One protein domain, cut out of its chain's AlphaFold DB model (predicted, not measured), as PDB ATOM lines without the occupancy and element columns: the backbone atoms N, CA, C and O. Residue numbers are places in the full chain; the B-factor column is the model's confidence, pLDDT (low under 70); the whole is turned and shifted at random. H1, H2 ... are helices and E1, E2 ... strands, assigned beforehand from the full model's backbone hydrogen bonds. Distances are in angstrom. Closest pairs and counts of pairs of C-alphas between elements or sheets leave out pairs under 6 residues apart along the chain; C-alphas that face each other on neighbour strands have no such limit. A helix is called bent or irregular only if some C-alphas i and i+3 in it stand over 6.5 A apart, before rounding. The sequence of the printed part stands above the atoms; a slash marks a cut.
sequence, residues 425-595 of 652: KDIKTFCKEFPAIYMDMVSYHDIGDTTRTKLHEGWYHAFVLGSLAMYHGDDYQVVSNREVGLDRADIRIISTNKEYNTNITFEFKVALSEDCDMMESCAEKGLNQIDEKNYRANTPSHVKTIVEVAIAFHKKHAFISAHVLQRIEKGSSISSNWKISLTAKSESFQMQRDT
ATOM      1  N   LYS A 425     273.240 258.327 368.085       93.75
ATOM      2  CA  LYS A 425     272.218 258.391 369.150       93.75
ATOM      3  C   LYS A 425     270.875 258.960 368.669       93.75
ATOM      4  O   LYS A 425     270.042 259.346 369.487       93.75
ATOM      5  N   ASP A 426     270.643 258.968 367.359       93.81
ATOM      6  CA  ASP A 426     269.380 259.366 366.738       93.81
ATOM      7  C   ASP A 426     268.398 258.184 366.696       93.81
ATOM      8  O   ASP A 426     268.042 257.636 365.650       93.81
ATOM      9  N   ILE A 427     267.981 257.756 367.889       95.62
ATOM     10  CA  ILE A 427     267.043 256.640 368.055       95.62
ATOM     11  C   ILE A 427     265.634 256.974 367.547       95.62
ATOM     12  O   ILE A 427     264.887 256.067 367.199       95.62
ATOM     13  N   LYS A 428     265.274 258.263 367.454       94.19
ATOM     14  CA  LYS A 428     263.961 258.702 366.960       94.19
ATOM     15  C   LYS A 428     263.817 258.416 365.471       94.19
ATOM     16  O   LYS A 428     262.856 257.764 365.068       94.19
ATOM     17  N   THR A 429     264.792 258.848 364.672       91.56
ATOM     18  CA  THR A 429     264.803 258.571 363.231       91.56
ATOM     19  C   THR A 429     264.918 257.067 362.974       91.56
ATOM     20  O   THR A 429     264.191 256.536 362.137       91.56
ATOM     21  N   PHE A 430     265.722 256.346 363.767       92.75
ATOM     22  CA  PHE A 430     265.827 254.885 363.666       92.75
ATOM     23  C   PHE A 430     264.480 254.173 363.883       92.75
ATOM     24  O   PHE A 430     264.072 253.366 363.048       92.75
ATOM     25  N   CYS A 431     263.761 254.496 364.968       93.88
ATOM     26  CA  CYS A 431     262.452 253.909 365.284       93.88
ATOM     27  C   CYS A 431     261.385 254.185 364.213       93.88
ATOM     28  O   CYS A 431     260.423 253.418 364.107       93.88
ATOM     29  N   LYS A 432     261.548 255.261 363.435       90.19
ATOM     30  CA  LYS A 432     260.650 255.650 362.343       90.19
ATOM     31  C   LYS A 432     260.986 254.964 361.019       90.19
ATOM     32  O   LYS A 432     260.086 254.486 360.337       90.19
ATOM     33  N   GLU A 433     262.260 254.931 360.635       85.75
ATOM     34  CA  GLU A 433     262.681 254.474 359.304       85.75
ATOM     35  C   GLU A 433     262.896 252.955 359.223       85.75
ATOM     36  O   GLU A 433     262.579 252.347 358.198       85.75
ATOM     37  N   PHE A 434     263.382 252.315 360.295       86.56
ATOM     38  CA  PHE A 434     263.660 250.873 360.289       86.56
ATOM     39  C   PHE A 434     262.432 250.012 359.936       86.56
ATOM     40  O   PHE A 434     262.594 249.112 359.113       86.56
ATOM     41  N   PRO A 435     261.215 250.254 360.479       87.69
ATOM     42  CA  PRO A 435     260.030 249.474 360.115       87.69
ATOM     43  C   PRO A 435     259.736 249.476 358.614       87.69
ATOM     44  O   PRO A 435     259.424 248.427 358.054       87.69
ATOM     45  N   ALA A 436     259.862 250.637 357.963       79.25
ATOM     46  CA  ALA A 436     259.594 250.789 356.535       79.25
ATOM     47  C   ALA A 436     260.640 250.047 355.692       79.25
ATOM     48  O   ALA A 436     260.289 249.257 354.819       79.25
ATOM     49  N   ILE A 437     261.924 250.225 356.025       73.62
ATOM     50  CA  ILE A 437     263.033 249.514 355.371       73.62
ATOM     51  C   ILE A 437     262.860 247.998 355.519       73.62
ATOM     52  O   ILE A 437     263.017 247.248 354.558       73.62
ATOM     53  N   TYR A 438     262.513 247.544 356.724       75.44
ATOM     54  CA  TYR A 438     262.267 246.136 357.006       75.44
ATOM     55  C   TYR A 438     261.101 245.589 356.168       75.44
ATOM     56  O   TYR A 438     261.234 244.540 355.540       75.44
ATOM     57  N   MET A 439     259.988 246.320 356.092       71.56
ATOM     58  CA  MET A 439     258.812 245.916 355.319       71.56
ATOM     59  C   MET A 439     259.109 245.769 353.818       71.56
ATOM     60  O   MET A 439     258.638 244.809 353.199       71.56
ATOM     61  N   ASP A 440     259.922 246.665 353.254       62.62
ATOM     62  CA  ASP A 440     260.332 246.630 351.843       62.62
ATOM     63  C   ASP A 440     261.283 245.465 351.525       62.62
ATOM     64  O   ASP A 440     261.295 244.951 350.403       62.62
ATOM     65  N   MET A 441     262.077 245.019 352.503       58.81
ATOM     66  CA  MET A 441     263.080 243.966 352.307       58.81
ATOM     67  C   MET A 441     262.522 242.543 352.390       58.81
ATOM     68  O   MET A 441     263.110 241.631 351.808       58.81
ATOM     69  N   VAL A 442     261.414 242.319 353.102       55.66
ATOM     70  CA  VAL A 442     260.913 240.961 353.377       55.66
ATOM     71  C   VAL A 442     259.831 240.548 352.374       55.66
ATOM     72  O   VAL A 442     258.760 241.159 352.299       55.66
ATOM     73  N   SER A 443     260.056 239.472 351.605       48.31
ATOM     74  CA  SER A 443     259.068 238.921 350.660       48.31
ATOM     75  C   SER A 443     258.163 237.865 351.323       48.31
ATOM     76  O   SER A 443     258.521 237.245 352.318       48.31
ATOM     77  N   TYR A 444     256.952 237.644 350.789       37.03
ATOM     78  CA  TYR A 444     255.997 236.667 351.349       37.03
ATOM     79  C   TYR A 444     256.468 235.203 351.202       37.03
ATOM     80  O   TYR A 444     255.939 234.327 351.882       37.03
ATOM     81  N   HIS A 445     257.464 234.934 350.350       37.97
ATOM     82  CA  HIS A 445     258.002 233.590 350.122       37.97
ATOM     83  C   HIS A 445     259.051 233.162 351.166       37.97
ATOM     84  O   HIS A 445     259.340 231.972 351.268       37.97
ATOM     85  N   ASP A 446     259.551 234.092 351.992       39.66
ATOM     86  CA  ASP A 446     260.577 233.844 353.018       39.66
ATOM     87  C   ASP A 446     260.020 233.341 354.364       39.66
ATOM     88  O   ASP A 446     260.764 232.816 355.192       39.66
ATOM     89  N   ILE A 447     258.706 233.480 354.595       47.03
ATOM     90  CA  ILE A 447     258.039 233.253 355.898       47.03
ATOM     91  C   ILE A 447     257.018 232.095 355.806       47.03
ATOM     92  O   ILE A 447     256.007 232.050 356.507       47.03
ATOM     93  N   GLY A 448     257.245 231.151 354.893       38.59
ATOM     94  CA  GLY A 448     256.358 230.010 354.661       38.59
ATOM     95  C   GLY A 448     256.616 228.832 355.603       38.59
ATOM     96  O   GLY A 448     257.118 227.820 355.139       38.59
ATOM     97  N   ASP A 449     256.305 228.972 356.898       41.88
ATOM     98  CA  ASP A 449     255.817 227.874 357.762       41.88
ATOM     99  C   ASP A 449     255.460 228.409 359.166       41.88
ATOM    100  O   ASP A 449     256.317 228.782 359.964       41.88
ATOM    101  N   THR A 450     254.164 228.473 359.475       41.34
ATOM    102  CA  THR A 450     253.561 229.252 360.577       41.34
ATOM    103  C   THR A 450     253.457 228.533 361.931       41.34
ATOM    104  O   THR A 450     252.579 228.858 362.725       41.34
ATOM    105  N   THR A 451     254.324 227.568 362.261       43.16
ATOM    106  CA  THR A 451     254.130 226.759 363.493       43.16
ATOM    107  C   THR A 451     255.296 226.698 364.485       43.16
ATOM    108  O   THR A 451     255.232 225.909 365.428       43.16
ATOM    109  N   ARG A 452     256.343 227.537 364.381       47.47
ATOM    110  CA  ARG A 452     257.433 227.544 365.388       47.47
ATOM    111  C   ARG A 452     257.972 228.942 365.729       47.47
ATOM    112  O   ARG A 452     258.911 229.430 365.112       47.47
ATOM    113  N   THR A 453     257.456 229.541 366.802       46.09
ATOM    114  CA  THR A 453     257.807 230.883 367.324       46.09
ATOM    115  C   THR A 453     259.307 231.112 367.583       46.09
ATOM    116  O   THR A 453     259.808 232.181 367.254       46.09
ATOM    117  N   LYS A 454     260.062 230.115 368.077       44.47
ATOM    118  CA  LYS A 454     261.520 230.239 368.336       44.47
ATOM    119  C   LYS A 454     262.404 230.244 367.076       44.47
ATOM    120  O   LYS A 454     263.533 230.714 367.124       44.47
ATOM    121  N   LEU A 455     261.921 229.718 365.946       42.53
ATOM    122  CA  LEU A 455     262.678 229.704 364.683       42.53
ATOM    123  C   LEU A 455     262.658 231.067 363.978       42.53
ATOM    124  O   LEU A 455     263.598 231.390 363.254       42.53
ATOM    125  N   HIS A 456     261.621 231.875 364.213       53.94
ATOM    126  CA  HIS A 456     261.493 233.201 363.611       53.94
ATOM    127  C   HIS A 456     262.440 234.219 364.251       53.94
ATOM    128  O   HIS A 456     263.096 234.960 363.525       53.94
ATOM    129  N   GLU A 457     262.609 234.179 365.576       57.44
ATOM    130  CA  GLU A 457     263.608 234.986 366.293       57.44
ATOM    131  C   GLU A 457     265.018 234.752 365.735       57.44
ATOM    132  O   GLU A 457     265.720 235.707 365.419       57.44
ATOM    133  N   GLY A 458     265.389 233.493 365.469       53.97
ATOM    134  CA  GLY A 458     266.664 233.147 364.834       53.97
ATOM    135  C   GLY A 458     266.847 233.720 363.420       53.97
ATOM    136  O   GLY A 458     267.965 234.079 363.047       53.97
ATOM    137  N   TRP A 459     265.772 233.851 362.633       58.03
ATOM    138  CA  TRP A 459     265.831 234.488 361.311       58.03
ATOM    139  C   TRP A 459     266.000 236.008 361.425       58.03
ATOM    140  O   TRP A 459     266.878 236.570 360.769       58.03
ATOM    141  N   TYR A 460     265.223 236.664 362.296       66.38
ATOM    142  CA  TYR A 460     265.327 238.111 362.541       66.38
ATOM    143  C   TYR A 460     266.705 238.483 363.079       66.38
ATOM    144  O   TYR A 460     267.356 239.408 362.590       66.38
ATOM    145  N   HIS A 461     267.185 237.681 364.023       64.75
ATOM    146  CA  HIS A 461     268.524 237.768 364.561       64.75
ATOM    147  C   HIS A 461     269.579 237.666 363.456       64.75
ATOM    148  O   HIS A 461     270.464 238.515 363.380       64.75
ATOM    149  N   ALA A 462     269.481 236.673 362.561       55.50
ATOM    150  CA  ALA A 462     270.418 236.520 361.450       55.50
ATOM    151  C   ALA A 462     270.389 237.713 360.477       55.50
ATOM    152  O   ALA A 462     271.444 238.125 359.998       55.50
ATOM    153  N   PHE A 463     269.214 238.297 360.213       64.81
ATOM    154  CA  PHE A 463     269.062 239.474 359.351       64.81
ATOM    155  C   PHE A 463     269.738 240.724 359.938       64.81
ATOM    156  O   PHE A 463     270.560 241.367 359.268       64.81
ATOM    157  N   VAL A 464     269.429 241.058 361.195       70.94
ATOM    158  CA  VAL A 464     270.002 242.238 361.862       70.94
ATOM    159  C   VAL A 464     271.495 242.031 362.107       70.94
ATOM    160  O   VAL A 464     272.291 242.897 361.750       70.94
ATOM    161  N   LEU A 465     271.910 240.858 362.602       67.56
ATOM    162  CA  LEU A 465     273.328 240.511 362.761       67.56
ATOM    163  C   LEU A 465     274.074 240.611 361.437       67.56
ATOM    164  O   LEU A 465     275.171 241.155 361.392       67.56
ATOM    165  N   GLY A 466     273.463 240.142 360.354       57.81
ATOM    166  CA  GLY A 466     274.022 240.228 359.020       57.81
ATOM    167  C   GLY A 466     274.305 241.646 358.551       57.81
ATOM    168  O   GLY A 466     275.369 241.924 357.996       57.81
ATOM    169  N   SER A 467     273.378 242.554 358.844       66.56
ATOM    170  CA  SER A 467     273.538 243.975 358.552       66.56
ATOM    171  C   SER A 467     274.508 244.676 359.501       66.56
ATOM    172  O   SER A 467     275.066 245.704 359.140       66.56
ATOM    173  N   LEU A 468     274.725 244.144 360.705       74.38
ATOM    174  CA  LEU A 468     275.640 244.719 361.690       74.38
ATOM    175  C   LEU A 468     277.055 244.138 361.609       74.38
ATOM    176  O   LEU A 468     277.999 244.809 362.014       74.38
ATOM    177  N   ALA A 469     277.237 242.944 361.038       63.91
ATOM    178  CA  ALA A 469     278.531 242.270 360.906       63.91
ATOM    179  C   ALA A 469     279.571 243.123 360.160       63.91
ATOM    180  O   ALA A 469     280.767 242.977 360.388       63.91
ATOM    181  N   MET A 470     279.122 244.068 359.325       64.31
ATOM    182  CA  MET A 470     279.990 245.063 358.689       64.31
ATOM    183  C   MET A 470     280.774 245.950 359.657       64.31
ATOM    184  O   MET A 470     281.847 246.422 359.293       64.31
ATOM    185  N   TYR A 471     280.242 246.199 360.854       73.38
ATOM    186  CA  TYR A 471     280.908 247.012 361.867       73.38
ATOM    187  C   TYR A 471     281.975 246.214 362.629       73.38
ATOM    188  O   TYR A 471     282.772 246.817 363.336       73.38
ATOM    189  N   HIS A 472     282.024 244.882 362.487       69.44
ATOM    190  CA  HIS A 472     283.042 244.061 363.135       69.44
ATOM    191  C   HIS A 472     284.420 244.297 362.494       69.44
ATOM    192  O   HIS A 472     284.611 244.025 361.308       69.44
ATOM    193  N   GLY A 473     285.401 244.730 363.287       68.00
ATOM    194  CA  GLY A 473     286.746 245.066 362.816       68.00
ATOM    195  C   GLY A 473     287.616 245.649 363.926       68.00
ATOM    196  O   GLY A 473     287.539 245.201 365.068       68.00
ATOM    197  N   ASP A 474     288.434 246.642 363.580       65.31
ATOM    198  CA  ASP A 474     289.366 247.281 364.519       65.31
ATOM    199  C   ASP A 474     288.644 248.193 365.531       65.31
ATOM    200  O   ASP A 474     288.998 248.232 366.714       65.31
ATOM    201  N   ASP A 475     287.585 248.879 365.090       79.69
ATOM    202  CA  ASP A 475     286.881 249.887 365.895       79.69
ATOM    203  C   ASP A 475     285.778 249.318 366.791       79.69
ATOM    204  O   ASP A 475     285.512 249.850 367.880       79.69
ATOM    205  N   TYR A 476     285.143 248.234 366.341       81.00
ATOM    206  CA  TYR A 476     284.054 247.583 367.053       81.00
ATOM    207  C   TYR A 476     284.137 246.063 366.959       81.00
ATOM    208  O   TYR A 476     284.462 245.475 365.927       81.00
ATOM    209  N   GLN A 477     283.712 245.421 368.038       78.69
ATOM    210  CA  GLN A 477     283.436 244.000 368.103       78.69
ATOM    211  C   GLN A 477     281.922 243.780 368.103       78.69
ATOM    212  O   GLN A 477     281.219 244.208 369.018       78.69
ATOM    213  N   VAL A 478     281.418 243.075 367.094       78.00
ATOM    214  CA  VAL A 478     280.017 242.635 367.040       78.00
ATOM    215  C   VAL A 478     279.934 241.241 367.651       78.00
ATOM    216  O   VAL A 478     280.540 240.300 367.144       78.00
ATOM    217  N   VAL A 479     279.211 241.104 368.758       76.56
ATOM    218  CA  VAL A 479     278.981 239.823 369.435       76.56
ATOM    219  C   VAL A 479     277.500 239.478 369.388       76.56
ATOM    220  O   VAL A 479     276.652 240.350 369.552       76.56
ATOM    221  N   SER A 480     277.186 238.204 369.182       73.94
ATOM    222  CA  SER A 480     275.815 237.691 369.185       73.94
ATOM    223  C   SER A 480     275.709 236.485 370.111       73.94
ATOM    224  O   SER A 480     276.651 235.690 370.171       73.94
ATOM    225  N   ASN A 481     274.589 236.348 370.832       61.97
ATOM    226  CA  ASN A 481     274.266 235.194 371.687       61.97
ATOM    227  C   ASN A 481     275.383 234.790 372.672       61.97
ATOM    228  O   ASN A 481     275.542 233.611 373.002       61.97
ATOM    229  N   ARG A 482     276.198 235.751 373.118       63.88
ATOM    230  CA  ARG A 482     277.295 235.519 374.065       63.88
ATOM    231  C   ARG A 482     276.799 235.789 375.482       63.88
ATOM    232  O   ARG A 482     276.073 236.753 375.698       63.88
ATOM    233  N   GLU A 483     277.210 234.954 376.432       65.62
ATOM    234  CA  GLU A 483     276.832 235.105 377.842       65.62
ATOM    235  C   GLU A 483     277.335 236.437 378.409       65.62
ATOM    236  O   GLU A 483     278.529 236.755 378.336       65.62
ATOM    237  N   VAL A 484     276.401 237.233 378.935       67.69
ATOM    238  CA  VAL A 484     276.633 238.549 379.538       67.69
ATOM    239  C   VAL A 484     275.595 238.764 380.636       67.69
ATOM    240  O   VAL A 484     274.397 238.641 380.399       67.69
ATOM    241  N   GLY A 485     276.042 239.150 381.830       73.88
ATOM    242  CA  GLY A 485     275.130 239.315 382.958       73.88
ATOM    243  C   GLY A 485     274.544 237.964 383.372       73.88
ATOM    244  O   GLY A 485     275.300 237.051 383.697       73.88
ATOM    245  N   LEU A 486     273.213 237.857 383.367       56.66
ATOM    246  CA  LEU A 486     272.458 236.674 383.802       56.66
ATOM    247  C   LEU A 486     271.893 235.836 382.641       56.66
ATOM    248  O   LEU A 486     271.197 234.854 382.899       56.66
ATOM    249  N   ASP A 487     272.133 236.231 381.386       78.06
ATOM    250  CA  ASP A 487     271.636 235.515 380.203       78.06
ATOM    251  C   ASP A 487     272.479 235.842 378.947       78.06
ATOM    252  O   ASP A 487     273.646 236.240 379.044       78.06
ATOM    253  N   ARG A 488     271.924 235.640 377.750       71.44
ATOM    254  CA  ARG A 488     272.565 235.929 376.462       71.44
ATOM    255  C   ARG A 488     271.824 237.053 375.752       71.44
ATOM    256  O   ARG A 488     270.679 236.884 375.355       71.44
ATOM    257  N   ALA A 489     272.510 238.174 375.550       79.25
ATOM    258  CA  ALA A 489     272.007 239.235 374.687       79.25
ATOM    259  C   ALA A 489     271.968 238.756 373.230       79.25
ATOM    260  O   ALA A 489     272.914 238.092 372.780       79.25
ATOM    261  N   ASP A 490     270.933 239.154 372.486       79.81
ATOM    262  CA  ASP A 490     270.836 238.849 371.059       79.81
ATOM    263  C   ASP A 490     272.043 239.403 370.299       79.81
ATOM    264  O   ASP A 490     272.848 238.637 369.769       79.81
ATOM    265  N   ILE A 491     272.229 240.725 370.273       85.31
ATOM    266  CA  ILE A 491     273.379 241.347 369.600       85.31
ATOM    267  C   ILE A 491     273.935 242.482 370.450       85.31
ATOM    268  O   ILE A 491     273.191 243.328 370.938       85.31
ATOM    269  N   ARG A 492     275.262 242.559 370.577       88.44
ATOM    270  CA  ARG A 492     275.955 243.740 371.100       88.44
ATOM    271  C   ARG A 492     277.037 244.195 370.137       88.44
ATOM    272  O   ARG A 492     277.817 243.391 369.637       88.44
ATOM    273  N   ILE A 493     277.121 245.500 369.934       89.69
ATOM    274  CA  ILE A 493     278.252 246.159 369.290       89.69
ATOM    275  C   ILE A 493     279.048 246.835 370.395       89.69
ATOM    276  O   ILE A 493     278.563 247.760 371.052       89.69
ATOM    277  N   ILE A 494     280.247 246.319 370.628       87.94
ATOM    278  CA  ILE A 494     281.143 246.747 371.695       87.94
ATOM    279  C   ILE A 494     282.270 247.540 371.054       87.94
ATOM    280  O   ILE A 494     282.990 247.018 370.209       87.94
ATOM    281  N   SER A 495     282.435 248.794 371.456       87.69
ATOM    282  CA  SER A 495     283.567 249.591 371.005       87.69
ATOM    283  C   SER A 495     284.888 249.021 371.540       87.69
ATOM    284  O   SER A 495     285.039 248.787 372.745       87.69
ATOM    285  N   THR A 496     285.828 248.757 370.630       81.06
ATOM    286  CA  THR A 496     287.191 248.286 370.939       81.06
ATOM    287  C   THR A 496     288.212 249.414 370.852       81.06
ATOM    288  O   THR A 496     289.200 249.405 371.590       81.06
ATOM    289  N   ASN A 497     287.951 250.417 370.013       80.81
ATOM    290  CA  ASN A 497     288.760 251.623 369.891       80.81
ATOM    291  C   ASN A 497     288.293 252.704 370.885       80.81
ATOM    292  O   ASN A 497     287.142 253.130 370.873       80.81
ATOM    293  N   LYS A 498     289.225 253.198 371.712       83.88
ATOM    294  CA  LYS A 498     288.969 254.173 372.790       83.88
ATOM    295  C   LYS A 498     288.416 255.522 372.309       83.88
ATOM    296  O   LYS A 498     287.904 256.277 373.138       83.88
ATOM    297  N   GLU A 499     288.547 255.845 371.024       84.75
ATOM    298  CA  GLU A 499     287.986 257.064 370.429       84.75
ATOM    299  C   GLU A 499     286.456 257.014 370.323       84.75
ATOM    300  O   GLU A 499     285.786 258.043 370.449       84.75
ATOM    301  N   TYR A 500     285.887 255.817 370.173       86.50
ATOM    302  CA  TYR A 500     284.446 255.611 370.140       86.50
ATOM    303  C   TYR A 500     283.940 255.252 371.540       86.50
ATOM    304  O   TYR A 500     284.554 254.498 372.284       86.50
ATOM    305  N   ASN A 501     282.820 255.845 371.957       89.44
ATOM    306  CA  ASN A 501     282.330 255.727 373.337       89.44
ATOM    307  C   ASN A 501     280.885 255.230 373.443       89.44
ATOM    308  O   ASN A 501     280.272 255.369 374.505       89.44
ATOM    309  N   THR A 502     280.360 254.663 372.359       91.94
ATOM    310  CA  THR A 502     278.986 254.175 372.263       91.94
ATOM    311  C   THR A 502     278.993 252.664 372.080       91.94
ATOM    312  O   THR A 502     279.591 252.165 371.129       91.94
ATOM    313  N   ASN A 503     278.282 251.955 372.955       93.50
ATOM    314  CA  ASN A 503     277.903 250.562 372.730       93.50
ATOM    315  C   ASN A 503     276.442 250.487 372.296       93.50
ATOM    316  O   ASN A 503     275.631 251.320 372.698       93.50
ATOM    317  N   ILE A 504     276.100 249.466 371.517       94.44
ATOM    318  CA  ILE A 504     274.725 249.219 371.077       94.44
ATOM    319  C   ILE A 504     274.333 247.808 371.506       94.44
ATOM    320  O   ILE A 504     275.120 246.882 371.320       94.44
ATOM    321  N   THR A 505     273.148 247.638 372.086       93.12
ATOM    322  CA  THR A 505     272.595 246.334 372.481       93.12
ATOM    323  C   THR A 505     271.225 246.165 371.847       93.12
ATOM    324  O   THR A 505     270.389 247.058 371.961       93.12
ATOM    325  N   PHE A 506     271.007 245.031 371.189       92.62
ATOM    326  CA  PHE A 506     269.727 244.643 370.621       92.62
ATOM    327  C   PHE A 506     269.125 243.477 371.393       92.62
ATOM    328  O   PHE A 506     269.862 242.590 371.826       92.62
ATOM    329  N   GLU A 507     267.799 243.471 371.474       92.56
ATOM    330  CA  GLU A 507     266.979 242.349 371.927       92.56
ATOM    331  C   GLU A 507     265.792 242.173 370.972       92.56
ATOM    332  O   GLU A 507     265.145 243.148 370.572       92.56
ATOM    333  N   PHE A 508     265.488 240.940 370.588       89.62
ATOM    334  CA  PHE A 508     264.424 240.626 369.644       89.62
ATOM    335  C   PHE A 508     263.271 239.901 370.331       89.62
ATOM    336  O   PHE A 508     263.434 239.165 371.304       89.62
ATOM    337  N   LYS A 509     262.058 240.144 369.832       88.69
ATOM    338  CA  LYS A 509     260.840 239.451 370.265       88.69
ATOM    339  C   LYS A 509     259.973 239.127 369.059       88.69
ATOM    340  O   LYS A 509     259.963 239.854 368.069       88.69
ATOM    341  N   VAL A 510     259.222 238.035 369.145       83.25
ATOM    342  CA  VAL A 510     258.248 237.642 368.119       83.25
ATOM    343  C   VAL A 510     256.846 237.892 368.660       83.25
ATOM    344  O   VAL A 510     256.453 237.289 369.660       83.25
ATOM    345  N   ALA A 511     256.094 238.775 368.007       85.94
ATOM    346  CA  ALA A 511     254.700 239.051 368.337       85.94
ATOM    347  C   ALA A 511     253.763 238.048 367.639       85.94
ATOM    348  O   ALA A 511     254.027 237.586 366.524       85.94
ATOM    349  N   LEU A 512     252.648 237.701 368.291       83.81
ATOM    350  CA  LEU A 512     251.679 236.733 367.750       83.81
ATOM    351  C   LEU A 512     250.754 237.348 366.691       83.81
ATOM    352  O   LEU A 512     250.191 236.612 365.883       83.81
ATOM    353  N   SER A 513     250.636 238.674 366.661       83.69
ATOM    354  CA  SER A 513     249.880 239.435 365.665       83.69
ATOM    355  C   SER A 513     250.625 240.715 365.267       83.69
ATOM    356  O   SER A 513     251.593 241.113 365.911       83.69
ATOM    357  N   GLU A 514     250.158 241.346 364.187       83.12
ATOM    358  CA  GLU A 514     250.589 242.674 363.717       83.12
ATOM    359  C   GLU A 514     249.900 243.837 364.452       83.12
ATOM    360  O   GLU A 514     250.020 244.990 364.045       83.12
ATOM    361  N   ASP A 515     249.152 243.534 365.517       88.50
ATOM    362  CA  ASP A 515     248.494 244.540 366.342       88.50
ATOM    363  C   ASP A 515     249.533 245.435 367.036       88.50
ATOM    364  O   ASP A 515     250.501 244.942 367.625       88.50
ATOM    365  N   CYS A 516     249.342 246.753 366.945       86.12
ATOM    366  CA  CYS A 516     250.334 247.725 367.392       86.12
ATOM    367  C   CYS A 516     250.592 247.634 368.900       86.12
ATOM    368  O   CYS A 516     251.753 247.625 369.304       86.12
ATOM    369  N   ASP A 517     249.540 247.503 369.709       89.31
ATOM    370  CA  ASP A 517     249.653 247.444 371.169       89.31
ATOM    371  C   ASP A 517     250.365 246.154 371.593       89.31
ATOM    372  O   ASP A 517     251.216 246.148 372.489       89.31
ATOM    373  N   MET A 518     250.084 245.046 370.898       90.25
ATOM    374  CA  MET A 518     250.786 243.786 371.129       90.25
ATOM    375  C   MET A 518     252.274 243.873 370.766       90.25
ATOM    376  O   MET A 518     253.123 243.394 371.527       90.25
ATOM    377  N   MET A 519     252.601 244.438 369.604       91.38
ATOM    378  CA  MET A 519     253.987 244.582 369.157       91.38
ATOM    379  C   MET A 519     254.770 245.543 370.057       91.38
ATOM    380  O   MET A 519     255.907 245.240 370.421       91.38
ATOM    381  N   GLU A 520     254.149 246.644 370.477       94.12
ATOM    382  CA  GLU A 520     254.708 247.578 371.452       94.12
ATOM    383  C   GLU A 520     254.994 246.880 372.783       94.12
ATOM    384  O   GLU A 520     256.141 246.872 373.230       94.12
ATOM    385  N   SER A 521     254.008 246.172 373.347       92.69
ATOM    386  CA  SER A 521     254.188 245.397 374.582       92.69
ATOM    387  C   SER A 521     255.321 244.367 374.471       92.69
ATOM    388  O   SER A 521     256.062 244.129 375.427       92.69
ATOM    389  N   CYS A 522     255.493 243.743 373.301       92.50
ATOM    390  CA  CYS A 522     256.605 242.826 373.063       92.50
ATOM    391  C   CYS A 522     257.955 243.556 373.028       92.50
ATOM    392  O   CYS A 522     258.913 243.070 373.626       92.50
ATOM    393  N   ALA A 523     258.048 244.712 372.367       93.62
ATOM    394  CA  ALA A 523     259.280 245.497 372.326       93.62
ATOM    395  C   ALA A 523     259.661 246.013 373.726       93.62
ATOM    396  O   ALA A 523     260.820 245.908 374.123       93.62
ATOM    397  N   GLU A 524     258.692 246.473 374.521       93.94
ATOM    398  CA  GLU A 524     258.924 246.886 375.911       93.94
ATOM    399  C   GLU A 524     259.441 245.735 376.781       93.94
ATOM    400  O   GLU A 524     260.407 245.910 377.525       93.94
ATOM    401  N   LYS A 525     258.882 244.525 376.634       93.44
ATOM    402  CA  LYS A 525     259.423 243.322 377.296       93.44
ATOM    403  C   LYS A 525     260.879 243.058 376.913       93.44
ATOM    404  O   LYS A 525     261.652 242.636 377.767       93.44
ATOM    405  N   GLY A 526     261.259 243.314 375.661       92.19
ATOM    406  CA  GLY A 526     262.650 243.224 375.216       92.19
ATOM    407  C   GLY A 526     263.562 244.227 375.927       92.19
ATOM    408  O   GLY A 526     264.611 243.837 376.430       92.19
ATOM    409  N   LEU A 527     263.152 245.496 376.047       93.56
ATOM    410  CA  LEU A 527     263.932 246.500 376.788       93.56
ATOM    411  C   LEU A 527     264.052 246.156 378.276       93.56
ATOM    412  O   LEU A 527     265.143 246.260 378.838       93.56
ATOM    413  N   ASN A 528     262.964 245.697 378.900       91.56
ATOM    414  CA  ASN A 528     262.986 245.265 380.298       91.56
ATOM    415  C   ASN A 528     263.928 244.073 380.492       91.56
ATOM    416  O   ASN A 528     264.703 244.055 381.443       91.56
ATOM    417  N   GLN A 529     263.951 243.124 379.552       90.38
ATOM    418  CA  GLN A 529     264.876 241.995 379.605       90.38
ATOM    419  C   GLN A 529     266.348 242.440 379.560       90.38
ATOM    420  O   GLN A 529     267.162 241.876 380.290       90.38
ATOM    421  N   ILE A 530     266.700 243.454 378.757       89.25
ATOM    422  CA  ILE A 530     268.073 244.000 378.711       89.25
ATOM    423  C   ILE A 530     268.522 244.484 380.101       89.25
ATOM    424  O   ILE A 530     269.668 244.244 380.506       89.25
ATOM    425  N   ASP A 531     267.617 245.143 380.830       87.50
ATOM    426  CA  ASP A 531     267.855 245.651 382.182       87.50
ATOM    427  C   ASP A 531     267.903 244.516 383.219       87.50
ATOM    428  O   ASP A 531     268.922 244.328 383.889       87.50
ATOM    429  N   GLU A 532     266.850 243.695 383.284       87.06
ATOM    430  CA  GLU A 532     266.691 242.590 384.240       87.06
ATOM    431  C   GLU A 532     267.822 241.558 384.145       87.06
ATOM    432  O   GLU A 532     268.300 241.043 385.160       87.06
ATOM    433  N   LYS A 533     268.279 241.252 382.925       87.00
ATOM    434  CA  LYS A 533     269.373 240.300 382.688       87.00
ATOM    435  C   LYS A 533     270.758 240.931 382.777       87.00
ATOM    436  O   LYS A 533     271.757 240.219 382.661       87.00
ATOM    437  N   ASN A 534     270.847 242.237 383.025       85.50
ATOM    438  CA  ASN A 534     272.094 242.980 383.164       85.50
ATOM    439  C   ASN A 534     273.042 242.825 381.955       85.50
ATOM    440  O   ASN A 534     274.245 242.574 382.091       85.50
ATOM    441  N   TYR A 535     272.527 243.030 380.740       86.00
ATOM    442  CA  TYR A 535     273.359 242.995 379.525       86.00
ATOM    443  C   TYR A 535     274.347 244.169 379.422       86.00
ATOM    444  O   TYR A 535     275.243 244.182 378.573       86.00
ATOM    445  N   ARG A 536     274.234 245.144 380.331       87.38
ATOM    446  CA  ARG A 536     275.174 246.259 380.511       87.38
ATOM    447  C   ARG A 536     276.506 245.816 381.125       87.38
ATOM    448  O   ARG A 536     277.489 246.558 381.025       87.38
ATOM    449  N   ALA A 537     276.567 244.621 381.716       80.62
ATOM    450  CA  ALA A 537     277.783 244.062 382.295       80.62
ATOM    451  C   ALA A 537     278.941 243.981 381.279       80.62
ATOM    452  O   ALA A 537     278.754 243.897 380.056       80.62
ATOM    453  N   ASN A 538     280.171 244.010 381.800       79.81
ATOM    454  CA  ASN A 538     281.414 243.934 381.020       79.81
ATOM    455  C   ASN A 538     281.539 245.013 379.924       79.81
ATOM    456  O   ASN A 538     282.257 244.832 378.943       79.81
ATOM    457  N   THR A 539     280.840 246.143 380.076       84.94
ATOM    458  CA  THR A 539     280.988 247.298 379.184       84.94
ATOM    459  C   THR A 539     282.329 247.995 379.458       84.94
ATOM    460  O   THR A 539     282.572 248.383 380.608       84.94
ATOM    461  N   PRO A 540     283.199 248.196 378.446       85.50
ATOM    462  CA  PRO A 540     284.508 248.820 378.636       85.50
ATOM    463  C   PRO A 540     284.423 250.184 379.329       85.50
ATOM    464  O   PRO A 540     283.483 250.947 379.117       85.50
ATOM    465  N   SER A 541     285.416 250.528 380.149       83.56
ATOM    466  CA  SER A 541     285.403 251.760 380.959       83.56
ATOM    467  C   SER A 541     285.371 253.056 380.137       83.56
ATOM    468  O   SER A 541     284.865 254.067 380.621       83.56
ATOM    469  N   HIS A 542     285.868 253.031 378.897       86.62
ATOM    470  CA  HIS A 542     285.874 254.184 377.990       86.62
ATOM    471  C   HIS A 542     284.495 254.484 377.370       86.62
ATOM    472  O   HIS A 542     284.259 255.602 376.912       86.62
ATOM    473  N   VAL A 543     283.566 253.521 377.393       89.88
ATOM    474  CA  VAL A 543     282.213 253.668 376.838       89.88
ATOM    475  C   VAL A 543     281.375 254.554 377.757       89.88
ATOM    476  O   VAL A 543     281.147 254.227 378.921       89.88
ATOM    477  N   LYS A 544     280.881 255.678 377.243       90.06
ATOM    478  CA  LYS A 544     280.097 256.668 378.004       90.06
ATOM    479  C   LYS A 544     278.603 256.590 377.713       90.06
ATOM    480  O   LYS A 544     277.808 257.113 378.492       90.06
ATOM    481  N   THR A 545     278.226 255.966 376.599       92.94
ATOM    482  CA  THR A 545     276.840 255.863 376.147       92.94
ATOM    483  C   THR A 545     276.508 254.425 375.761       92.94
ATOM    484  O   THR A 545     277.320 253.752 375.128       92.94
ATOM    485  N   ILE A 546     275.308 253.968 376.115       94.44
ATOM    486  CA  ILE A 546     274.729 252.721 375.601       94.44
ATOM    487  C   ILE A 546     273.446 253.073 374.854       94.44
ATOM    488  O   ILE A 546     272.644 253.860 375.347       94.44
ATOM    489  N   VAL A 547     273.261 252.504 373.669       96.62
ATOM    490  CA  VAL A 547     271.994 252.527 372.942       96.62
ATOM    491  C   VAL A 547     271.377 251.136 373.038       96.62
ATOM    492  O   VAL A 547     271.980 250.163 372.595       96.62
ATOM    493  N   GLU A 548     270.210 251.033 373.658       96.56
ATOM    494  CA  GLU A 548     269.457 249.785 373.814       96.56
ATOM    495  C   GLU A 548     268.291 249.807 372.831       96.56
ATOM    496  O   GLU A 548     267.581 250.806 372.751       96.56
ATOM    497  N   VAL A 549     268.118 248.740 372.057       96.12
ATOM    498  CA  VAL A 549     267.107 248.643 371.001       96.12
ATOM    499  C   VAL A 549     266.384 247.312 371.142       96.12
ATOM    500  O   VAL A 549     266.985 246.259 370.966       96.12
ATOM    501  N   ALA A 550     265.088 247.341 371.412       95.31
ATOM    502  CA  ALA A 550     264.245 246.160 371.344       95.31
ATOM    503  C   ALA A 550     263.388 246.195 370.082       95.31
ATOM    504  O   ALA A 550     262.749 247.211 369.799       95.31
ATOM    505  N   ILE A 551     263.359 245.092 369.333       93.19
ATOM    506  CA  ILE A 551     262.548 244.976 368.118       93.19
ATOM    507  C   ILE A 551     261.576 243.807 368.253       93.19
ATOM    508  O   ILE A 551     261.984 242.653 368.390       93.19
ATOM    509  N   ALA A 552     260.283 244.109 368.181       92.19
ATOM    510  CA  ALA A 552     259.224 243.124 368.059       92.19
ATOM    511  C   ALA A 552     258.886 242.902 366.584       92.19
ATOM    512  O   ALA A 552     258.563 243.846 365.866       92.19
ATOM    513  N   PHE A 553     258.927 241.651 366.139       86.44
ATOM    514  CA  PHE A 553     258.642 241.268 364.762       86.44
ATOM    515  C   PHE A 553     257.346 240.467 364.657       86.44
ATOM    516  O   PHE A 553     257.101 239.554 365.448       86.44
ATOM    517  N   HIS A 554     256.559 240.751 363.621       84.00
ATOM    518  CA  HIS A 554     255.476 239.888 363.161       84.00
ATOM    519  C   HIS A 554     255.481 239.832 361.635       84.00
ATOM    520  O   HIS A 554     255.100 240.791 360.963       84.00
ATOM    521  N   LYS A 555     255.902 238.702 361.059       77.00
ATOM    522  CA  LYS A 555     256.024 238.538 359.599       77.00
ATOM    523  C   LYS A 555     256.854 239.685 358.983       77.00
ATOM    524  O   LYS A 555     258.055 239.753 359.235       77.00
ATOM    525  N   LYS A 556     256.223 240.573 358.202       76.19
ATOM    526  CA  LYS A 556     256.840 241.733 357.527       76.19
ATOM    527  C   LYS A 556     256.813 243.028 358.339       76.19
ATOM    528  O   LYS A 556     257.305 244.049 357.875       76.19
ATOM    529  N   HIS A 557     256.237 242.994 359.532       85.56
ATOM    530  CA  HIS A 557     256.095 244.151 360.398       85.56
ATOM    531  C   HIS A 557     257.143 244.108 361.508       85.56
ATOM    532  O   HIS A 557     257.437 243.041 362.057       85.56
ATOM    533  N   ALA A 558     257.691 245.275 361.838       89.75
ATOM    534  CA  ALA A 558     258.598 245.472 362.958       89.75
ATOM    535  C   ALA A 558     258.151 246.688 363.776       89.75
ATOM    536  O   ALA A 558     257.766 247.709 363.207       89.75
ATOM    537  N   PHE A 559     258.230 246.576 365.098       94.50
ATOM    538  CA  PHE A 559     258.018 247.670 366.039       94.50
ATOM    539  C   PHE A 559     259.247 247.786 366.934       94.50
ATOM    540  O   PHE A 559     259.726 246.781 367.459       94.50
ATOM    541  N   ILE A 560     259.771 248.996 367.095       95.44
ATOM    542  CA  ILE A 560     261.018 249.243 367.813       95.44
ATOM    543  C   ILE A 560     260.724 250.094 369.035       95.44
ATOM    544  O   ILE A 560     260.047 251.112 368.925       95.44
ATOM    545  N   SER A 561     261.314 249.728 370.166       96.62
ATOM    546  CA  SER A 561     261.480 250.612 371.322       96.62
ATOM    547  C   SER A 561     262.965 250.741 371.629       96.62
ATOM    548  O   SER A 561     263.689 249.749 371.599       96.62
ATOM    549  N   ALA A 562     263.449 251.952 371.891       97.00
ATOM    550  CA  ALA A 562     264.871 252.201 372.088       97.00
ATOM    551  C   ALA A 562     265.156 253.237 373.176       97.00
ATOM    552  O   ALA A 562     264.433 254.225 373.323       97.00
ATOM    553  N   HIS A 563     266.263 253.040 373.894       96.44
ATOM    554  CA  HIS A 563     266.779 253.932 374.929       96.44
ATOM    555  C   HIS A 563     268.217 254.364 374.625       96.44
ATOM    556  O   HIS A 563     269.027 253.588 374.125       96.44
ATOM    557  N   VAL A 564     268.568 255.595 375.002       95.88
ATOM    558  CA  VAL A 564     269.963 256.048 375.108       95.88
ATOM    559  C   VAL A 564     270.287 256.251 376.577       95.88
ATOM    560  O   VAL A 564     269.679 257.099 377.233       95.88
ATOM    561  N   LEU A 565     271.281 255.534 377.088       94.06
ATOM    562  CA  LEU A 565     271.747 255.630 378.463       94.06
ATOM    563  C   LEU A 565     273.099 256.327 378.539       94.06
ATOM    564  O   LEU A 565     273.983 256.095 377.712       94.06
ATOM    565  N   GLN A 566     273.281 257.148 379.568       91.62
ATOM    566  CA  GLN A 566     274.547 257.802 379.886       91.62
ATOM    567  C   GLN A 566     275.123 257.267 381.190       91.62
ATOM    568  O   GLN A 566     274.393 257.032 382.155       91.62
ATOM    569  N   ARG A 567     276.447 257.089 381.214       87.31
ATOM    570  CA  ARG A 567     277.162 256.651 382.413       87.31
ATOM    571  C   ARG A 567     277.217 257.787 383.440       87.31
ATOM    572  O   ARG A 567     277.650 258.887 383.105       87.31
ATOM    573  N   ILE A 568     276.823 257.499 384.677       80.81
ATOM    574  CA  ILE A 568     276.741 258.461 385.787       80.81
ATOM    575  C   ILE A 568     278.112 258.652 386.462       80.81
ATOM    576  O   ILE A 568     278.528 259.783 386.690       80.81
ATOM    577  N   GLU A 569     278.860 257.572 386.724       65.00
ATOM    578  CA  GLU A 569     280.159 257.624 387.421       65.00
ATOM    579  C   GLU A 569     281.312 257.062 386.573       65.00
ATOM    580  O   GLU A 569     281.174 256.052 385.874       65.00
ATOM    581  N   LYS A 570     282.490 257.700 386.648       54.75
ATOM    582  CA  LYS A 570     283.703 257.249 385.947       54.75
ATOM    583  C   LYS A 570     284.284 255.998 386.620       54.75
ATOM    584  O   LYS A 570     284.608 256.029 387.797       54.75
ATOM    585  N   GLY A 571     284.503 254.930 385.845       52.97
ATOM    586  CA  GLY A 571     285.352 253.793 386.240       52.97
ATOM    587  C   GLY A 571     284.655 252.560 386.834       52.97
ATOM    588  O   GLY A 571     285.304 251.527 386.940       52.97
ATOM    589  N   SER A 572     283.357 252.612 387.146       49.47
ATOM    590  CA  SER A 572     282.583 251.453 387.633       49.47
ATOM    591  C   SER A 572     281.899 250.693 386.478       49.47
ATOM    592  O   SER A 572     281.407 251.308 385.525       49.47
ATOM    593  N   SER A 573     281.898 249.355 386.541       52.16
ATOM    594  CA  SER A 573     281.260 248.423 385.588       52.16
ATOM    595  C   SER A 573     279.870 247.936 386.037       52.16
ATOM    596  O   SER A 573     279.337 246.987 385.459       52.16
ATOM    597  N   ILE A 574     279.285 248.568 387.059       57.06
ATOM    598  CA  ILE A 574     278.039 248.141 387.714       57.06
ATOM    599  C   ILE A 574     276.808 248.658 386.941       57.06
ATOM    600  O   ILE A 574     276.813 249.767 386.403       57.06
ATOM    601  N   SER A 575     275.742 247.853 386.880       55.06
ATOM    602  CA  SER A 575     274.510 248.114 386.113       55.06
ATOM    603  C   SER A 575     273.735 249.362 386.548       55.06
ATOM    604  O   SER A 575     273.127 250.019 385.705       55.06
ATOM    605  N   SER A 576     273.813 249.723 387.832       59.34
ATOM    606  CA  SER A 576     273.140 250.875 388.453       59.34
ATOM    607  C   SER A 576     273.708 252.237 388.044       59.34
ATOM    608  O   SER A 576     273.136 253.268 388.383       59.34
ATOM    609  N   ASN A 577     274.824 252.268 387.309       76.94
ATOM    610  CA  ASN A 577     275.540 253.502 386.973       76.94
ATOM    611  C   ASN A 577     275.128 254.094 385.617       76.94
ATOM    612  O   ASN A 577     275.878 254.877 385.032       76.94
ATOM    613  N   TRP A 578     273.952 253.730 385.106       85.62
ATOM    614  CA  TRP A 578     273.439 254.179 383.817       85.62
ATOM    615  C   TRP A 578     272.093 254.876 383.994       85.62
ATOM    616  O   TRP A 578     271.189 254.337 384.625       85.62
ATOM    617  N   LYS A 579     271.949 256.072 383.416       89.75
ATOM    618  CA  LYS A 579     270.691 256.830 383.414       89.75
ATOM    619  C   LYS A 579     270.146 256.934 382.000       89.75
ATOM    620  O   LYS A 579     270.872 257.347 381.095       89.75
ATOM    621  N   ILE A 580     268.864 256.620 381.820       91.25
ATOM    622  CA  ILE A 580     268.159 256.861 380.559       91.25
ATOM    623  C   ILE A 580     268.112 258.372 380.303       91.25
ATOM    624  O   ILE A 580     267.678 259.157 381.145       91.25
ATOM    625  N   SER A 581     268.605 258.767 379.137       92.00
ATOM    626  CA  SER A 581     268.701 260.156 378.678       92.00
ATOM    627  C   SER A 581     267.758 260.456 377.515       92.00
ATOM    628  O   SER A 581     267.273 261.577 377.411       92.00
ATOM    629  N   LEU A 582     267.467 259.463 376.667       93.38
ATOM    630  CA  LEU A 582     266.450 259.549 375.621       93.38
ATOM    631  C   LEU A 582     265.698 258.226 375.506       93.38
ATOM    632  O   LEU A 582     266.288 257.161 375.689       93.38
ATOM    633  N   THR A 583     264.427 258.317 375.129       94.50
ATOM    634  CA  THR A 583     263.576 257.190 374.747       94.50
ATOM    635  C   THR A 583     262.902 257.487 373.406       94.50
ATOM    636  O   THR A 583     262.639 258.647 373.070       94.50
ATOM    637  N   ALA A 584     262.669 256.450 372.607       95.56
ATOM    638  CA  ALA A 584     261.924 256.528 371.356       95.56
ATOM    639  C   ALA A 584     261.222 255.195 371.087       95.56
ATOM    640  O   ALA A 584     261.703 254.140 371.500       95.56
ATOM    641  N   LYS A 585     260.098 255.253 370.376       94.81
ATOM    642  CA  LYS A 585     259.370 254.077 369.902       94.81
ATOM    643  C   LYS A 585     258.832 254.312 368.497       94.81
ATOM    644  O   LYS A 585     258.738 255.461 368.060       94.81
ATOM    645  N   SER A 586     258.530 253.235 367.782       89.75
ATOM    646  CA  SER A 586     257.872 253.309 366.478       89.75
ATOM    647  C   SER A 586     256.481 253.940 366.604       89.75
ATOM    648  O   SER A 586     255.794 253.776 367.609       89.75
ATOM    649  N   GLU A 587     256.064 254.687 365.583       81.12
ATOM    650  CA  GLU A 587     254.705 255.232 365.501       81.12
ATOM    651  C   GLU A 587     253.705 254.137 365.100       81.12
ATOM    652  O   GLU A 587     254.061 253.206 364.372       81.12
ATOM    653  N   SER A 588     252.449 254.265 365.543       61.44
ATOM    654  CA  SER A 588     251.379 253.312 365.218       61.44
ATOM    655  C   SER A 588     251.188 253.127 363.704       61.44
ATOM    656  O   SER A 588     251.302 254.078 362.924       61.44
ATOM    657  N   PHE A 589     250.849 251.905 363.271       53.06
ATOM    658  CA  PHE A 589     250.710 251.551 361.847       53.06
ATOM    659  C   PHE A 589     249.685 252.408 361.074       53.06
ATOM    660  O   PHE A 589     249.795 252.535 359.852       53.06
ATOM    661  N   GLN A 590     248.716 253.031 361.758       45.06
ATOM    662  CA  GLN A 590     247.778 253.983 361.151       45.06
ATOM    663  C   GLN A 590     248.472 255.273 360.681       45.06
ATOM    664  O   GLN A 590     248.206 255.719 359.569       45.06
ATOM    665  N   MET A 591     249.435 255.808 361.439       42.19
ATOM    666  CA  MET A 591     250.192 257.011 361.047       42.19
ATOM    667  C   MET A 591     251.257 256.732 359.972       42.19
ATOM    668  O   MET A 591     251.587 257.620 359.180       42.19
ATOM    669  N   GLN A 592     251.763 255.496 359.889       45.06
ATOM    670  CA  GLN A 592     252.742 255.091 358.869       45.06
ATOM    671  C   GLN A 592     252.141 255.034 357.450       45.06
ATOM    672  O   GLN A 592     252.813 255.387 356.479       45.06
ATOM    673  N   ARG A 593     250.855 254.666 357.300       39.12
ATOM    674  CA  ARG A 593     250.152 254.739 355.998       39.12
ATOM    675  C   ARG A 593     249.969 256.181 355.518       39.12
ATOM    676  O   ARG A 593     250.074 256.445 354.318       39.12
ATOM    677  N   ASP A 594     249.771 257.119 356.438       35.19
ATOM    678  CA  ASP A 594     249.628 258.543 356.118       35.19
ATOM    679  C   ASP A 594     250.970 259.191 355.739       35.19
ATOM    680  O   ASP A 594     251.027 260.076 354.886       35.19
ATOM    681  N   THR A 595     252.091 258.700 356.277       38.44
ATOM    682  CA  THR A 595     253.432 259.164 355.879       38.44
ATOM    683  C   THR A 595     253.886 258.591 354.535       38.44
ATOM    684  O   THR A 595     254.477 259.323 353.740       38.44
TER     685      THR A 595
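What this domain is: This is residues 425 to 595 of the 652 residues of the protein "AAA-ATPase_like domain-containing protein" of Rhizophagus irregularis (strain DAOM 181602 / DAOM 197198 / MUCL 43194) (UniProt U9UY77). A twisted sheet of six strands forms the middle layer, with H1 and H2 over one face and H3 over the other; the short final helix H4 lies off the sheet. The printed part has 171 residues, with four named helices and six named strands in the order H1 H2 E1 E2 E3 H3 E4 E5 E6 H4. The sheet's order is E1 E2 E3 E4 E5 E6, mixed, and the class is mixed, helices and strands. The whole is compact, with a radius of gyration of the C-alphas of 16.0 A, and elongated, spanning 47 by 28 by 27 A.

Where its parts are: H1, residues 427 to 441, begins at C-alpha 427 (267.043, 256.640, 368.055) and is 20.6 A long. H2, residues 453 to 471, is 28.7 A long, with a kink of 29 degrees near residue 465. Both are irregular, but only just: C-alphas 432 and 435 are 6.6 A apart, and C-alphas 467 and 470 are 6.54 A apart. E1 is residues 476 to 484 and bends by 98 degrees at residue 481; E2 is residues 487 to 495 and bends by 81 degrees at residue 490. E3, residues 502 to 510, is 26.8 A long. H3, residues 516 to 532, measures 24.0 A. E4, residues 545 to 554, measures 29.7 A, and E5, residues 557 to 567, 32.9 A. E6 is residues 578 to 585, and H4, residues 589 to 595, ends at C-alpha 595 (253.432, 259.164, 355.879).

How they stand to each other: E1 E2 E3 and E4 E5 E6 are meanders, each strand the antiparallel neighbour of the one before; N 479 and O 492 are 2.8 A apart, N 493 and O 504 2.8 A, N 550 and O 561 2.8 A, and N 564 and O 582 2.9 A. E3 and E4 are parallel, with N 505 and O 547 2.8 A apart, and E3, H3, E4 form a strand-helix-strand unit, parallel strands joined through a helix, with a right-handed crossover. H3 is over E3, E4 and E5 at a height over the sheet of 7.2 A; its closest C-alphas to E4 are those of Ala 523 and Ala 552, 4.9 A. On the opposite face, H1 is over E5 and E6, its closest C-alphas to E5 being those of Pro 435 and Ala 558, 5.1 A. H2 is on the same face as H1; its closest C-alphas to E3 are those of Glu 457 and Val 510, 6.3 A. H4 is not on the sheet, but is near H1. Every O i to N i+4 pair is within hydrogen-bond range in H3, against 9 of 11 in H1, 11 of 15 in H2 and 2 of 3 in H4.

The domain as a whole: The two farthest C-alphas, of His 445 and Lys 570, are 50.0 A apart. The printed part has no cut; the links H1 to H2 and H3 to E4 are long. Mean pLDDT of the printed part is 77.0, with 53 residues under 70, among them 440 to 463, 569 to 576 and 588 to 595.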